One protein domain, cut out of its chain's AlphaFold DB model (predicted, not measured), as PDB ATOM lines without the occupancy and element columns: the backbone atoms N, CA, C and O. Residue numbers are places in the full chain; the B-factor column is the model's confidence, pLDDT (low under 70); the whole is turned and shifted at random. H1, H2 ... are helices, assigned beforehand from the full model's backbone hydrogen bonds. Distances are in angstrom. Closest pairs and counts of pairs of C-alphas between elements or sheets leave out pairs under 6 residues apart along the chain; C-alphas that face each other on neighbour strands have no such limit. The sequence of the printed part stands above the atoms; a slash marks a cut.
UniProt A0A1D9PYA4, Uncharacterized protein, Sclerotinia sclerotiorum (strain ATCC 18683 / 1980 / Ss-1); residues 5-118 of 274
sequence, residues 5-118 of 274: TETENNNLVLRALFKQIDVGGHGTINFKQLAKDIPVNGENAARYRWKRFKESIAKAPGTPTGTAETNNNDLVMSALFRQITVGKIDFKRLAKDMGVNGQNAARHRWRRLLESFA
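This is residues 5 to 118 of the 274 residues of an uncharacterized protein of Sclerotinia sclerotiorum (strain ATCC 18683 / 1980 / Ss-1) (UniProt A0A1D9PYA4). Two clusters of three crossed helices stand side by side along the longest axis: H1, H5 and H6 make one, and H2, H3 and H4 the other. The printed part starts in the first cluster with H1, passes through the second, and returns for H5 and H6. It has 114 residues, with six named helices in the order H1 to H6, and no named strand: all helix. It is compact, with a radius of gyration of the C-alphas of 13.9 A and spans of 41 by 32 by 24 A.

H1, residues 5 to 22, begins at C-alpha 5 (17.972, -25.124, -40.964) and is 26.0 A long. H2 is residues 31 to 37, 9.6 A; H3 residues 43 to 58, 22.5 A; H4 residues 67 to 83, 24.9 A. H5 is residues 91 to 98, 10.1 A. H6, residues 103 to 116, 20.0 A, ends at C-alpha 116 (15.091, -14.394, -48.601).

H1 and H3 are the hubs, touching three helices each. They touch each other at Asn 11 and Ile 57, closest C-alphas 6.1 A, at a steep tilt of 46 degrees. H1 touches H5 (Ala 16 and Asp 97, 5.3 A) and H6 (Asn 10 and Leu 113, 6.2 A). H5 and H6 touch about perpendicular, 77 degrees. H2 touches H3 about perpendicular, 86 degrees, and also H4. H3 touches H4 at Phe 53 and Asn 73, 5.9 A. H4 and H6 are only just apart, closest 8.1 A. Every O i to N i+4 pair is within hydrogen-bond range in H1, H3, H4, H5 and H6; in H2, 2 of 3.

The C-alphas farthest apart, Asn 41 and Asn 101, are 42.0 A apart. The printed part has no cut and no long link. Mean pLDDT of the printed part is 77.2; residues 22 to 28, 60 to 65, 67, 85 to 88 and 117 to 118 are under 70.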
ATOM      1  N   THR A   5      16.624 -25.615 -41.271       73.38
ATOM      2  CA  THR A   5      17.972 -25.124 -40.964       73.38
ATOM      3  C   THR A   5      18.226 -23.701 -41.470       73.38
ATOM      4  O   THR A   5      18.948 -22.929 -40.838       73.38
ATOM      5  N   GLU A   6      17.646 -23.311 -42.603       71.56
ATOM      6  CA  GLU A   6      17.720 -21.943 -43.123       71.56
ATOM      7  C   GLU A   6      16.918 -20.973 -42.250       71.56
ATOM      8  O   GLU A   6      17.422 -19.913 -41.880       71.56
ATOM      9  N   THR A   7      15.719 -21.378 -41.828       71.69
ATOM     10  CA  THR A   7      14.865 -20.604 -40.917       71.69
ATOM     11  C   THR A   7      15.539 -20.381 -39.560       71.69
ATOM     12  O   THR A   7      15.554 -19.260 -39.052       71.69
ATOM     13  N   GLU A   8      16.175 -21.407 -38.991       76.75
ATOM     14  CA  GLU A   8      16.958 -21.278 -37.755       76.75
ATOM     15  C   GLU A   8      18.128 -20.299 -37.904       76.75
ATOM     16  O   GLU A   8      18.327 -19.421 -37.058       76.75
ATOM     17  N   ASN A   9      18.882 -20.400 -39.002       79.75
ATOM     18  CA  ASN A   9      19.982 -19.480 -39.281       79.75
ATOM     19  C   ASN A   9      19.497 -18.034 -39.454       79.75
ATOM     20  O   ASN A   9      20.155 -17.111 -38.968       79.75
ATOM     21  N   ASN A  10      18.349 -17.828 -40.098       79.31
ATOM     22  CA  ASN A  10      17.739 -16.511 -40.262       79.31
ATOM     23  C   ASN A  10      17.304 -15.928 -38.911       79.31
ATOM     24  O   ASN A  10      17.627 -14.779 -38.602       79.31
ATOM     25  N   ASN A  11      16.681 -16.737 -38.053       80.69
ATOM     26  CA  ASN A  11      16.299 -16.328 -36.701       80.69
ATOM     27  C   ASN A  11      17.512 -15.922 -35.851       80.69
ATOM     28  O   ASN A  11      17.436 -14.947 -35.102       80.69
ATOM     29  N   LEU A  12      18.654 -16.603 -35.994       82.81
ATOM     30  CA  LEU A  12      19.900 -16.213 -35.323       82.81
ATOM     31  C   LEU A  12      20.392 -14.828 -35.763       82.81
ATOM     32  O   LEU A  12      20.744 -14.009 -34.910       82.81
ATOM     33  N   VAL A  13      20.383 -14.544 -37.071       81.00
ATOM     34  CA  VAL A  13      20.774 -13.227 -37.608       81.00
ATOM     35  C   VAL A  13      19.864 -12.134 -37.041       81.00
ATOM     36  O   VAL A  13      20.348 -11.099 -36.584       81.00
ATOM     37  N   LEU A  14      18.551 -12.378 -37.022       82.12
ATOM     38  CA  LEU A  14      17.553 -11.423 -36.540       82.12
ATOM     39  C   LEU A  14      17.691 -11.142 -35.040       82.12
ATOM     40  O   LEU A  14      17.702  -9.981 -34.631       82.12
ATOM     41  N   ARG A  15      17.882 -12.179 -34.215       81.62
ATOM     42  CA  ARG A  15      18.123 -12.017 -32.770       81.62
ATOM     43  C   ARG A  15      19.367 -11.169 -32.498       81.62
ATOM     44  O   ARG A  15      19.328 -10.296 -31.630       81.62
ATOM     45  N   ALA A  16      20.456 -11.408 -33.227       79.88
ATOM     46  CA  ALA A  16      21.693 -10.643 -33.085       79.88
ATOM     47  C   ALA A  16      21.512  -9.173 -33.506       79.88
ATOM     48  O   ALA A  16      21.920  -8.265 -32.782       79.88
ATOM     49  N   LEU A  17      20.813  -8.927 -34.617       78.62
ATOM     50  CA  LEU A  17      20.472  -7.580 -35.073       78.62
ATOM     51  C   LEU A  17      19.647  -6.814 -34.025       78.62
ATOM     52  O   LEU A  17      19.932  -5.652 -33.737       78.62
ATOM     53  N   PHE A  18      18.642  -7.444 -33.413       77.06
ATOM     54  CA  PHE A  18      17.792  -6.758 -32.435       77.06
ATOM     55  C   PHE A  18      18.534  -6.411 -31.153       77.06
ATOM     56  O   PHE A  18      18.331  -5.319 -30.632       77.06
ATOM     57  N   LYS A  19      19.460  -7.264 -30.696       77.44
ATOM     58  CA  LYS A  19      20.364  -6.911 -29.590       77.44
ATOM     59  C   LYS A  19      21.165  -5.647 -29.900       77.44
ATOM     60  O   LYS A  19      21.391  -4.824 -29.018       77.44
ATOM     61  N   GLN A  20      21.584  -5.468 -31.148       71.69
ATOM     62  CA  GLN A  20      22.336  -4.291 -31.564       71.69
ATOM     63  C   GLN A  20      21.473  -3.019 -31.626       71.69
ATOM     64  O   GLN A  20      21.955  -1.941 -31.273       71.69
ATOM     65  N   ILE A  21      20.210  -3.147 -32.036       71.69
ATOM     66  CA  ILE A  21      19.232  -2.047 -32.087       71.69
ATOM     67  C   ILE A  21      18.790  -1.627 -30.677       71.69
ATOM     68  O   ILE A  21      18.745  -0.435 -30.383       71.69
ATOM     69  N   ASP A  22      18.513  -2.587 -29.790       61.69
ATOM     70  CA  ASP A  22      18.060  -2.323 -28.417       61.69
ATOM     71  C   ASP A  22      19.141  -1.642 -27.561       61.69
ATOM     72  O   ASP A  22      18.823  -0.855 -26.675       61.69
ATOM     73  N   VAL A  23      20.425  -1.902 -27.836       58.59
ATOM     74  CA  VAL A  23      21.556  -1.301 -27.101       58.59
ATOM     75  C   VAL A  23      21.865   0.133 -27.582       58.59
ATOM     76  O   VAL A  23      22.885   0.715 -27.229       58.59
ATOM     77  N   GLY A  24      20.982   0.744 -28.381       51.19
ATOM     78  CA  GLY A  24      20.975   2.189 -28.651       51.19
ATOM     79  C   GLY A  24      22.103   2.721 -29.543       51.19
ATOM     80  O   GLY A  24      22.139   3.915 -29.819       51.19
ATOM     81  N   GLY A  25      23.008   1.867 -30.031       51.81
ATOM     82  CA  GLY A  25      24.193   2.297 -30.786       51.81
ATOM     83  C   GLY A  25      23.998   2.475 -32.299       51.81
ATOM     84  O   GLY A  25      24.740   3.234 -32.911       51.81
ATOM     85  N   HIS A  26      23.028   1.792 -32.925       52.38
ATOM     86  CA  HIS A  26      22.995   1.631 -34.397       52.38
ATOM     87  C   HIS A  26      21.669   1.981 -35.087       52.38
ATOM     88  O   HIS A  26      21.473   1.679 -36.264       52.38
ATOM     89  N   GLY A  27      20.791   2.706 -34.397       57.09
ATOM     90  CA  GLY A  27      19.566   3.250 -34.976       57.09
ATOM     91  C   GLY A  27      18.348   2.856 -34.165       57.09
ATOM     92  O   GLY A  27      17.899   1.717 -34.204       57.09
ATOM     93  N   THR A  28      17.802   3.821 -33.439       68.00
ATOM     94  CA  THR A  28      16.505   3.694 -32.781       68.00
ATOM     95  C   THR A  28      15.431   3.467 -33.847       68.00
ATOM     96  O   THR A  28      15.334   4.249 -34.795       68.00
ATOM     97  N   ILE A  29      14.627   2.406 -33.712       74.69
ATOM     98  CA  ILE A  29      13.499   2.143 -34.620       74.69
ATOM     99  C   ILE A  29      12.540   3.332 -34.563       74.69
ATOM    100  O   ILE A  29      12.082   3.724 -33.486       74.69
ATOM    101  N   ASN A  30      12.208   3.902 -35.722       80.75
ATOM    102  CA  ASN A  30      11.226   4.971 -35.793       80.75
ATOM    103  C   ASN A  30       9.828   4.354 -35.875       80.75
ATOM    104  O   ASN A  30       9.304   4.096 -36.959       80.75
ATOM    105  N   PHE A  31       9.202   4.139 -34.717       81.19
ATOM    106  CA  PHE A  31       7.876   3.525 -34.639       81.19
ATOM    107  C   PHE A  31       6.776   4.338 -35.340       81.19
ATOM    108  O   PHE A  31       5.782   3.756 -35.772       81.19
ATOM    109  N   LYS A  32       6.951   5.656 -35.524       83.12
ATOM    110  CA  LYS A  32       6.017   6.476 -36.314       83.12
ATOM    111  C   LYS A  32       6.090   6.134 -37.797       83.12
ATOM    112  O   LYS A  32       5.058   6.061 -38.454       83.12
ATOM    113  N   GLN A  33       7.297   5.920 -38.318       81.69
ATOM    114  CA  GLN A  33       7.483   5.464 -39.695       81.69
ATOM    115  C   GLN A  33       7.055   4.001 -39.844       81.69
ATOM    116  O   GLN A  33       6.361   3.662 -40.795       81.69
ATOM    117  N   LEU A  34       7.362   3.165 -38.848       83.25
ATOM    118  CA  LEU A  34       6.963   1.758 -38.821       83.25
ATOM    119  C   LEU A  34       5.436   1.597 -38.890       83.25
ATOM    120  O   LEU A  34       4.940   0.724 -39.592       83.25
ATOM    121  N   ALA A  35       4.690   2.468 -38.202       84.00
ATOM    122  CA  ALA A  35       3.232   2.468 -38.248       84.00
ATOM    123  C   ALA A  35       2.672   2.754 -39.651       84.00
ATOM    124  O   ALA A  35       1.677   2.147 -40.045       84.00
ATOM    125  N   LYS A  36       3.331   3.639 -40.413       85.31
ATOM    126  CA  LYS A  36       2.967   3.945 -41.805       85.31
ATOM    127  C   LYS A  36       3.271   2.781 -42.746       85.31
ATOM    128  O   LYS A  36       2.526   2.562 -43.694       85.31
ATOM    129  N   ASP A  37       4.360   2.061 -42.486       81.06
ATOM    130  CA  ASP A  37       4.831   0.985 -43.357       81.06
ATOM    131  C   ASP A  37       4.057  -0.341 -43.156       81.06
ATOM    132  O   ASP A  37       3.931  -1.106 -44.110       81.06
ATOM    133  N   ILE A  38       3.528  -0.621 -41.950       82.06
ATOM    134  CA  ILE A  38       2.788  -1.864 -41.606       82.06
ATOM    135  C   ILE A  38       1.264  -1.619 -41.492       82.06
ATOM    136  O   ILE A  38       0.588  -2.252 -40.686       82.06
ATOM    137  N   PRO A  39       0.707  -0.738 -42.332       81.06
ATOM    138  CA  PRO A  39      -0.567  -0.013 -42.139       81.06
ATOM    139  C   PRO A  39      -1.281  -0.240 -40.787       81.06
ATOM    140  O   PRO A  39      -2.308  -0.912 -40.712       81.06
ATOM    141  N   VAL A  40      -0.734   0.309 -39.694       85.75
ATOM    142  CA  VAL A  40      -1.349   0.220 -38.355       85.75
ATOM    143  C   VAL A  40      -1.728   1.583 -37.794       85.75
ATOM    144  O   VAL A  40      -1.053   2.587 -38.019       85.75
ATOM    145  N   ASN A  41      -2.787   1.593 -36.981       85.12
ATOM    146  CA  ASN A  41      -3.313   2.792 -36.334       85.12
ATOM    147  C   ASN A  41      -2.400   3.268 -35.193       85.12
ATOM    148  O   ASN A  41      -2.625   3.002 -34.011       85.12
ATOM    149  N   GLY A  42      -1.357   4.006 -35.568       86.31
ATOM    150  CA  GLY A  42      -0.499   4.747 -34.654       86.31
ATOM    151  C   GLY A  42       0.702   3.976 -34.106       86.31
ATOM    152  O   GLY A  42       0.900   2.780 -34.322       86.31
ATOM    153  N   GLU A  43       1.537   4.711 -33.371       86.62
ATOM    154  CA  GLU A  43       2.836   4.238 -32.886       86.62
ATOM    155  C   GLU A  43       2.716   3.064 -31.900       86.62
ATOM    156  O   GLU A  43       3.503   2.120 -31.948       86.62
ATOM    157  N   ASN A  44       1.705   3.086 -31.027       87.12
ATOM    158  CA  ASN A  44       1.502   2.043 -30.018       87.12
ATOM    159  C   ASN A  44       1.131   0.694 -30.646       87.12
ATOM    160  O   ASN A  44       1.628  -0.343 -30.203       87.12
ATOM    161  N   ALA A  45       0.329   0.702 -31.714       85.56
ATOM    162  CA  ALA A  45       0.007  -0.505 -32.467       85.56
ATOM    163  C   ALA A  45       1.256  -1.079 -33.158       85.56
ATOM    164  O   ALA A  45       1.486  -2.288 -33.122       85.56
ATOM    165  N   ALA A  46       2.118  -0.214 -33.707       85.25
ATOM    166  CA  ALA A  46       3.396  -0.629 -34.283       85.25
ATOM    167  C   ALA A  46       4.341  -1.228 -33.227       85.25
ATOM    168  O   ALA A  46       4.953  -2.266 -33.471       85.25
ATOM    169  N   ARG A  47       4.415  -0.634 -32.028       85.31
ATOM    170  CA  ARG A  47       5.180  -1.178 -30.890       85.31
ATOM    171  C   ARG A  47       4.662  -2.545 -30.451       85.31
ATOM    172  O   ARG A  47       5.463  -3.436 -30.181       85.31
ATOM    173  N   TYR A  48       3.344  -2.726 -30.402       86.19
ATOM    174  CA  TYR A  48       2.737  -4.011 -30.063       86.19
ATOM    175  C   TYR A  48       3.063  -5.085 -31.109       86.19
ATOM    176  O   TYR A  48       3.512  -6.173 -30.748       86.19
ATOM    177  N   ARG A  49       2.925  -4.771 -32.406       83.31
ATOM    178  CA  ARG A  49       3.303  -5.690 -33.494       83.31
ATOM    179  C   ARG A  49       4.785  -6.042 -33.462       83.31
ATOM    180  O   ARG A  49       5.135  -7.208 -33.591       83.31
ATOM    181  N   TRP A  50       5.640  -5.053 -33.217       84.75
ATOM    182  CA  TRP A  50       7.071  -5.259 -33.028       84.75
ATOM    183  C   TRP A  50       7.374  -6.191 -31.851       84.75
ATOM    184  O   TRP A  50       8.165  -7.120 -31.990       84.75
ATOM    185  N   LYS A  51       6.717  -5.996 -30.704       85.06
ATOM    186  CA  LYS A  51       6.880  -6.865 -29.533       85.06
ATOM    187  C   LYS A  51       6.485  -8.308 -29.850       85.06
ATOM    188  O   LYS A  51       7.284  -9.207 -29.608       85.06
ATOM    189  N   ARG A  52       5.311  -8.514 -30.458       84.00
ATOM    190  CA  ARG A  52       4.848  -9.844 -30.891       84.00
ATOM    191  C   ARG A  52       5.823 -10.513 -31.852       84.00
ATOM    192  O   ARG A  52       6.084 -11.701 -31.742       84.00
ATOM    193  N   PHE A  53       6.383  -9.736 -32.767       82.94
ATOM    194  CA  PHE A  53       7.378 -10.214 -33.712       82.94
ATOM    195  C   PHE A  53       8.705 -10.616 -33.031       82.94
ATOM    196  O   PHE A  53       9.298 -11.642 -33.354       82.94
ATOM    197  N   LYS A  54       9.172  -9.866 -32.026       81.75
ATOM    198  CA  LYS A  54      10.337 -10.289 -31.227       81.75
ATOM    199  C   LYS A  54      10.056 -11.582 -30.464       81.75
ATOM    200  O   LYS A  54      10.927 -12.445 -30.385       81.75
ATOM    201  N   GLU A  55       8.853 -11.710 -29.910       83.38
ATOM    202  CA  GLU A  55       8.408 -12.917 -29.215       83.38
ATOM    203  C   GLU A  55       8.328 -14.110 -30.173       83.38
ATOM    204  O   GLU A  55       8.804 -15.185 -29.819       83.38
ATOM    205  N   SER A  56       7.830 -13.924 -31.401       78.31
ATOM    206  CA  SER A  56       7.740 -14.990 -32.408       78.31
ATOM    207  C   SER A  56       9.115 -15.527 -32.805       78.31
ATOM    208  O   SER A  56       9.298 -16.737 -32.901       78.31
ATOM    209  N   ILE A  57      10.120 -14.656 -32.910       77.38
ATOM    210  CA  ILE A  57      11.512 -15.057 -33.153       77.38
ATOM    211  C   ILE A  57      12.154 -15.704 -31.932       77.38
ATOM    212  O   ILE A  57      13.074 -16.509 -32.083       77.38
ATOM    213  N   ALA A  58      11.727 -15.349 -30.720       75.06
ATOM    214  CA  ALA A  58      12.232 -15.931 -29.481       75.06
ATOM    215  C   ALA A  58      11.664 -17.333 -29.195       75.06
ATOM    216  O   ALA A  58      12.271 -18.065 -28.411       75.06
ATOM    217  N   LYS A  59      10.560 -17.729 -29.849       76.44
ATOM    218  CA  LYS A  59       9.964 -19.069 -29.725       76.44
ATOM    219  C   LYS A  59      10.975 -20.175 -30.051       76.44
ATOM    220  O   LYS A  59      11.928 -19.982 -30.814       76.44
ATOM    221  N   ALA A  60      10.767 -21.337 -29.435       63.44
ATOM    222  CA  ALA A  60      11.584 -22.517 -29.672       63.44
ATOM    223  C   ALA A  60      11.418 -23.006 -31.125       63.44
ATOM    224  O   ALA A  60      10.297 -22.955 -31.657       63.44
ATOM    225  N   PRO A  61      12.504 -23.475 -31.770       56.47
ATOM    226  CA  PRO A  61      12.428 -24.057 -33.107       56.47
ATOM    227  C   PRO A  61      11.435 -25.228 -33.097       56.47
ATOM    228  O   PRO A  61      11.468 -26.062 -32.197       56.47
ATOM    229  N   GLY A  62      10.511 -25.242 -34.062       58.28
ATOM    230  CA  GLY A  62       9.442 -26.244 -34.155       58.28
ATOM    231  C   GLY A  62       8.072 -25.795 -33.638       58.28
ATOM    232  O   GLY A  62       7.096 -26.512 -33.836       58.28
ATOM    233  N   THR A  63       7.954 -24.602 -33.042       65.69
ATOM    234  CA  THR A  63       6.629 -24.047 -32.716       65.69
ATOM    235  C   THR A  63       5.949 -23.579 -34.008       65.69
ATOM    236  O   THR A  63       6.502 -22.698 -34.674       65.69
ATOM    237  N   PRO A  64       4.778 -24.122 -34.392       58.84
ATOM    238  CA  PRO A  64       4.100 -23.695 -35.606       58.84
ATOM    239  C   PRO A  64       3.664 -22.235 -35.467       58.84
ATOM    240  O   PRO A  64       2.912 -21.867 -34.563       58.84
ATOM    241  N   THR A  65       4.157 -21.384 -36.360       64.81
ATOM    242  CA  THR A  65       3.648 -20.023 -36.527       64.81
ATOM    243  C   THR A  65       2.407 -20.080 -37.401       64.81
ATOM    244  O   THR A  65       2.454 -20.622 -38.508       64.81
ATOM    245  N   GLY A  66       1.300 -19.516 -36.920       70.81
ATOM    246  CA  GLY A  66       0.093 -19.390 -37.734       70.81
ATOM    247  C   GLY A  66       0.370 -18.564 -38.994       70.81
ATOM    248  O   GLY A  66       1.192 -17.650 -38.973       70.81
ATOM    249  N   THR A  67      -0.340 -18.836 -40.087       69.81
ATOM    250  CA  THR A  67      -0.196 -18.113 -41.368       69.81
ATOM    251  C   THR A  67      -0.345 -16.594 -41.212       69.81
ATOM    252  O   THR A  67       0.424 -15.824 -41.784       69.81
ATOM    253  N   ALA A  68      -1.272 -16.150 -40.359       71.06
ATOM    254  CA  ALA A  68      -1.443 -14.740 -40.014       71.06
ATOM    255  C   ALA A  68      -0.241 -14.151 -39.248       71.06
ATOM    256  O   ALA A  68       0.080 -12.973 -39.403       71.06
ATOM    257  N   GLU A  69       0.436 -14.946 -38.417       74.12
ATOM    258  CA  GLU A  69       1.651 -14.528 -37.712       74.12
ATOM    259  C   GLU A  69       2.807 -14.368 -38.704       74.12
ATOM    260  O   GLU A  69       3.472 -13.337 -38.684       74.12
ATOM    261  N   THR A  70       2.973 -15.307 -39.639       76.38
ATOM    262  CA  THR A  70       3.981 -15.238 -40.709       76.38
ATOM    263  C   THR A  70       3.806 -13.994 -41.582       76.38
ATOM    264  O   THR A  70       4.740 -13.208 -41.718       76.38
ATOM    265  N   ASN A  71       2.586 -13.730 -42.063       77.94
ATOM    266  CA  ASN A  71       2.300 -12.543 -42.875       77.94
ATOM    267  C   ASN A  71       2.590 -11.235 -42.116       77.94
ATOM    268  O   ASN A  71       3.121 -10.274 -42.673       77.94
ATOM    269  N   ASN A  72       2.266 -11.188 -40.820       78.31
ATOM    270  CA  ASN A  72       2.580 -10.033 -39.982       78.31
ATOM    271  C   ASN A  72       4.092  -9.870 -39.767       78.31
ATOM    272  O   ASN A  72       4.585  -8.741 -39.773       78.31
ATOM    273  N   ASN A  73       4.818 -10.974 -39.590       80.19
ATOM    274  CA  ASN A  73       6.267 -10.978 -39.429       80.19
ATOM    275  C   ASN A  73       6.960 -10.433 -40.690       80.19
ATOM    276  O   ASN A  73       7.846  -9.588 -40.570       80.19
ATOM    277  N   ASP A  74       6.506 -10.821 -41.882       79.75
ATOM    278  CA  ASP A  74       7.056 -10.347 -43.160       79.75
ATOM    279  C   ASP A  74       6.847  -8.838 -43.364       79.75
ATOM    280  O   ASP A  74       7.755  -8.114 -43.798       79.75
ATOM    281  N   LEU A  75       5.674  -8.317 -42.986       81.25
ATOM    282  CA  LEU A  75       5.392  -6.879 -43.018       81.25
ATOM    283  C   LEU A  75       6.289  -6.102 -42.050       81.25
ATOM    284  O   LEU A  75       6.894  -5.100 -42.435       81.25
ATOM    285  N   VAL A  76       6.412  -6.576 -40.805       80.94
ATOM    286  CA  VAL A  76       7.292  -5.959 -39.802       80.94
ATOM    287  C   VAL A  76       8.736  -5.951 -40.301       80.94
ATOM    288  O   VAL A  76       9.408  -4.922 -40.237       80.94
ATOM    289  N   MET A  77       9.201  -7.065 -40.862       79.94
ATOM    290  CA  MET A  77      10.572  -7.215 -41.336       79.94
ATOM    291  C   MET A  77      10.903  -6.350 -42.542       79.94
ATOM    292  O   MET A  77      11.916  -5.648 -42.536       79.94
ATOM    293  N   SER A  78      10.041  -6.345 -43.554       78.38
ATOM    294  CA  SER A  78      10.238  -5.509 -44.738       78.38
ATOM    295  C   SER A  78      10.257  -4.016 -44.390       78.38
ATOM    296  O   SER A  78      11.086  -3.274 -44.922       78.38
ATOM    297  N   ALA A  79       9.414  -3.571 -43.455       79.56
ATOM    298  CA  ALA A  79       9.405  -2.197 -42.963       79.56
ATOM    299  C   ALA A  79      10.686  -1.839 -42.190       79.56
ATOM    300  O   ALA A  79      11.275  -0.780 -42.405       79.56
ATOM    301  N   LEU A  80      11.176  -2.735 -41.334       77.69
ATOM    302  CA  LEU A  80      12.415  -2.513 -40.583       77.69
ATOM    303  C   LEU A  80      13.639  -2.455 -41.483       77.69
ATOM    304  O   LEU A  80      14.473  -1.571 -41.310       77.69
ATOM    305  N   PHE A  81      13.740  -3.343 -42.468       76.69
ATOM    306  CA  PHE A  81      14.849  -3.309 -43.419       76.69
ATOM    307  C   PHE A  81      14.865  -2.026 -44.258       76.69
ATOM    308  O   PHE A  81      15.940  -1.556 -44.620       76.69
ATOM    309  N   ARG A  82      13.710  -1.393 -44.509       74.81
ATOM    310  CA  ARG A  82      13.663  -0.055 -45.130       74.81
ATOM    311  C   ARG A  82      14.233   1.037 -44.224       74.81
ATOM    312  O   ARG A  82      14.790   2.007 -44.728       74.81
ATOM    313  N   GLN A  83      14.096   0.894 -42.906       71.50
ATOM    314  CA  GLN A  83      14.601   1.861 -41.926       71.50
ATOM    315  C   GLN A  83      16.082   1.643 -41.591       71.50
ATOM    316  O   GLN A  83      16.820   2.605 -41.360       71.50
ATOM    317  N   ILE A  84      16.530   0.388 -41.579       71.75
ATOM    318  CA  ILE A  84      17.911   0.009 -41.289       71.75
ATOM    319  C   ILE A  84      18.705   0.076 -42.591       71.75
ATOM    320  O   ILE A  84      18.863  -0.904 -43.315       71.75
ATOM    321  N   THR A  85      19.234   1.257 -42.901       62.50
ATOM    322  CA  THR A  85      20.194   1.388 -43.994       62.50
ATOM    323  C   THR A  85      21.458   0.586 -43.675       62.50
ATOM    324  O   THR A  85      22.044   0.713 -42.600       62.50
ATOM    325  N   VAL A  86      21.904  -0.230 -44.638       57.16
ATOM    326  CA  VAL A  86      23.037  -1.178 -44.542       57.16
ATOM    327  C   VAL A  86      24.342  -0.532 -44.029       57.16
ATOM    328  O   VAL A  86      25.208  -1.224 -43.501       57.16
ATOM    329  N   GLY A  87      24.472   0.798 -44.105       52.53
ATOM    330  CA  GLY A  87      25.615   1.555 -43.577       52.53
ATOM    331  C   GLY A  87      25.641   1.770 -42.058       52.53
ATOM    332  O   GLY A  87      26.676   2.180 -41.542       52.53
ATOM    333  N   LYS A  88      24.549   1.506 -41.327       69.94
ATOM    334  CA  LYS A  88      24.487   1.705 -39.865       69.94
ATOM    335  C   LYS A  88      24.777   0.447 -39.048       69.94
ATOM    336  O   LYS A  88      24.950   0.551 -37.838       69.94
ATOM    337  N   ILE A  89      24.848  -0.724 -39.680       75.06
ATOM    338  CA  ILE A  89      25.048  -2.002 -38.988       75.06
ATOM    339  C   ILE A  89      26.546  -2.221 -38.733       75.06
ATOM    340  O   ILE A  89      27.333  -2.383 -39.667       75.06
ATOM    341  N   ASP A  90      26.953  -2.287 -37.465       79.94
ATOM    342  CA  ASP A  90      28.283  -2.784 -37.090       79.94
ATOM    343  C   ASP A  90      28.347  -4.315 -37.219       79.94
ATOM    344  O   ASP A  90      27.954  -5.073 -36.329       79.94
ATOM    345  N   PHE A  91      28.897  -4.762 -38.349       82.56
ATOM    346  CA  PHE A  91      29.107  -6.172 -38.664       82.56
ATOM    347  C   PHE A  91      30.133  -6.874 -37.759       82.56
ATOM    348  O   PHE A  91      30.168  -8.103 -37.736       82.56
ATOM    349  N   LYS A  92      30.982  -6.139 -37.023       85.00
ATOM    350  CA  LYS A  92      31.932  -6.723 -36.057       85.00
ATOM    351  C   LYS A  92      31.181  -7.276 -34.860       85.00
ATOM    352  O   LYS A  92      31.390  -8.425 -34.478       85.00
ATOM    353  N   ARG A  93      30.275  -6.467 -34.317       83.19
ATOM    354  CA  ARG A  93      29.401  -6.862 -33.218       83.19
ATOM    355  C   ARG A  93      28.402  -7.928 -33.654       83.19
ATOM    356  O   ARG A  93      28.280  -8.939 -32.970       83.19
ATOM    357  N   LEU A  94      27.807  -7.769 -34.838       83.50
ATOM    358  CA  LEU A  94      26.902  -8.770 -35.410       83.50
ATOM    359  C   LEU A  94      27.576 -10.147 -35.542       83.50
ATOM    360  O   LEU A  94      26.978 -11.159 -35.192       83.50
ATOM    361  N   ALA A  95      28.837 -10.196 -35.990       85.88
ATOM    362  CA  ALA A  95      29.580 -11.453 -36.093       85.88
ATOM    363  C   ALA A  95      29.780 -12.137 -34.731       85.88
ATOM    364  O   ALA A  95      29.599 -13.351 -34.623       85.88
ATOM    365  N   LYS A  96      30.104 -11.356 -33.690       87.50
ATOM    366  CA  LYS A  96      30.264 -11.849 -32.314       87.50
ATOM    367  C   LYS A  96      28.953 -12.405 -31.762       87.50
ATOM    368  O   LYS A  96      28.944 -13.506 -31.223       87.50
ATOM    369  N   ASP A  97      27.856 -11.674 -31.939       82.75
ATOM    370  CA  ASP A  97      26.545 -12.056 -31.407       82.75
ATOM    371  C   ASP A  97      25.944 -13.276 -32.126       82.75
ATOM    372  O   ASP A  97      25.203 -14.045 -31.518       82.75
ATOM    373  N   MET A  98      26.292 -13.483 -33.401       79.62
ATOM    374  CA  MET A  98      25.907 -14.670 -34.173       79.62
ATOM    375  C   MET A  98      26.855 -15.868 -33.995       79.62
ATOM    376  O   MET A  98      26.557 -16.944 -34.508       79.62
ATOM    377  N   GLY A  99      28.012 -15.691 -33.348       85.19
ATOM    378  CA  GLY A  99      29.034 -16.736 -33.233       85.19
ATOM    379  C   GLY A  99      29.667 -17.137 -34.572       85.19
ATOM    380  O   GLY A  99      30.037 -18.292 -34.758       85.19
ATOM    381  N   VAL A 100      29.763 -16.209 -35.531       86.69
ATOM    382  CA  VAL A 100      30.349 -16.476 -36.855       86.69
ATOM    383  C   VAL A 100      31.763 -15.922 -36.966       86.69
ATOM    384  O   VAL A 100      32.073 -14.835 -36.473       86.69
ATOM    385  N   ASN A 101      32.620 -16.655 -37.678       85.88
ATOM    386  CA  ASN A 101      34.019 -16.283 -37.859       85.88
ATOM    387  C   ASN A 101      34.167 -15.103 -38.828       85.88
ATOM    388  O   ASN A 101      34.312 -15.263 -40.040       85.88
ATOM    389  N   GLY A 102      34.156 -13.900 -38.259       86.50
ATOM    390  CA  GLY A 102      34.532 -12.663 -38.932       86.50
ATOM    391  C   GLY A 102      33.375 -11.878 -39.555       86.50
ATOM    392  O   GLY A 102      32.291 -12.385 -39.848       86.50
ATOM    393  N   GLN A 103      33.648 -10.594 -39.796       88.12
ATOM    394  CA  GLN A 103      32.680  -9.631 -40.335       88.12
ATOM    395  C   GLN A 103      32.131 -10.037 -41.708       88.12
ATOM    396  O   GLN A 103      30.954  -9.823 -41.989       88.12
ATOM    397  N   ASN A 104      32.964 -10.633 -42.564       87.19
ATOM    398  CA  ASN A 104      32.557 -11.027 -43.914       87.19
ATOM    399  C   ASN A 104      31.530 -12.165 -43.896       87.19
ATOM    400  O   ASN A 104      30.591 -12.142 -44.689       87.19
ATOM    401  N   ALA A 105      31.651 -13.109 -42.959       85.44
ATOM    402  CA  ALA A 105      30.663 -14.169 -42.777       85.44
ATOM    403  C   ALA A 105      29.314 -13.597 -42.312       85.44
ATOM    404  O   ALA A 105      28.269 -13.964 -42.851       85.44
ATOM    405  N   ALA A 106      29.335 -12.640 -41.378       85.56
ATOM    406  CA  ALA A 106      28.131 -11.934 -40.940       85.56
ATOM    407  C   ALA A 106      27.486 -11.130 -42.082       85.56
ATOM    408  O   ALA A 106      26.281 -11.234 -42.294       85.56
ATOM    409  N   ARG A 107      28.278 -10.402 -42.884       85.00
ATOM    410  CA  ARG A 107      27.797  -9.683 -44.082       85.00
ATOM    411  C   ARG A 107      27.162 -10.618 -45.105       85.00
ATOM    412  O   ARG A 107      26.121 -10.294 -45.667       85.00
ATOM    413  N   HIS A 108      27.776 -11.770 -45.347       85.25
ATOM    414  CA  HIS A 108      27.250 -12.759 -46.280       85.25
ATOM    415  C   HIS A 108      25.914 -13.336 -45.797       85.25
ATOM    416  O   HIS A 108      24.980 -13.479 -46.584       85.25
ATOM    417  N   ARG A 109      25.803 -13.669 -44.506       83.06
ATOM    418  CA  ARG A 109      24.544 -14.150 -43.916       83.06
ATOM    419  C   ARG A 109      23.464 -13.070 -43.925       83.06
ATOM    420  O   ARG A 109      22.331 -13.363 -44.276       83.06
ATOM    421  N   TRP A 110      23.833 -11.826 -43.630       83.75
ATOM    422  CA  TRP A 110      22.944 -10.673 -43.741       83.75
ATOM    423  C   TRP A 110      22.411 -10.482 -45.165       83.75
ATOM    424  O   TRP A 110      21.213 -10.301 -45.351       83.75
ATOM    425  N   ARG A 111      23.270 -10.589 -46.185       83.06
ATOM    426  CA  ARG A 111      22.836 -10.503 -47.587       83.06
ATOM    427  C   ARG A 111      21.845 -11.611 -47.948       83.06
ATOM    428  O   ARG A 111      20.807 -11.309 -48.521       83.06
ATOM    429  N   ARG A 112      22.127 -12.860 -47.562       82.56
ATOM    430  CA  ARG A 112      21.199 -13.985 -47.781       82.56
ATOM    431  C   ARG A 112      19.848 -13.765 -47.106       82.56
ATOM    432  O   ARG A 112      18.817 -14.056 -47.698       82.56
ATOM    433  N   LEU A 113      19.852 -13.218 -45.891       81.44
ATOM    434  CA  LEU A 113      18.623 -12.851 -45.196       81.44
ATOM    435  C   LEU A 113      17.823 -11.831 -46.021       81.44
ATOM    436  O   LEU A 113      16.646 -12.051 -46.283       81.44
ATOM    437  N   LEU A 114      18.453 -10.756 -46.500       79.50
ATOM    438  CA  LEU A 114      17.778  -9.760 -47.342       79.50
ATOM    439  C   LEU A 114      17.205 -10.363 -48.635       79.50
ATOM    440  O   LEU A 114      16.079 -10.038 -49.013       79.50
ATOM    441  N   GLU A 115      17.948 -11.268 -49.280       79.56
ATOM    442  CA  GLU A 115      17.496 -12.007 -50.465       79.56
ATOM    443  C   GLU A 115      16.258 -12.865 -50.160       79.56
ATOM    444  O   GLU A 115      15.302 -12.841 -50.935       79.56
ATOM    445  N   SER A 116      16.227 -13.551 -49.009       71.88
ATOM    446  CA  SER A 116      15.091 -14.394 -48.601       71.88
ATOM    447  C   SER A 116      13.798 -13.609 -48.368       71.88
ATOM    448  O   SER A 116      12.715 -14.104 -48.665       71.88
ATOM    449  N   PHE A 117      13.904 -12.355 -47.922       68.50
ATOM    450  CA  PHE A 117      12.756 -11.463 -47.732       68.50
ATOM    451  C   PHE A 117      12.408 -10.648 -48.987       68.50
ATOM    452  O   PHE A 117      11.627  -9.699 -48.904       68.50
ATOM    453  N   ALA A 118      13.014 -10.967 -50.140       65.19
ATOM    454  CA  ALA A 118      12.883 -10.213 -51.386       65.19
ATOM    455  C   ALA A 118      13.112  -8.699 -51.204       65.19
ATOM    456  O   ALA A 118      12.633  -7.880 -51.995       65.19
TER     457      ALA A 118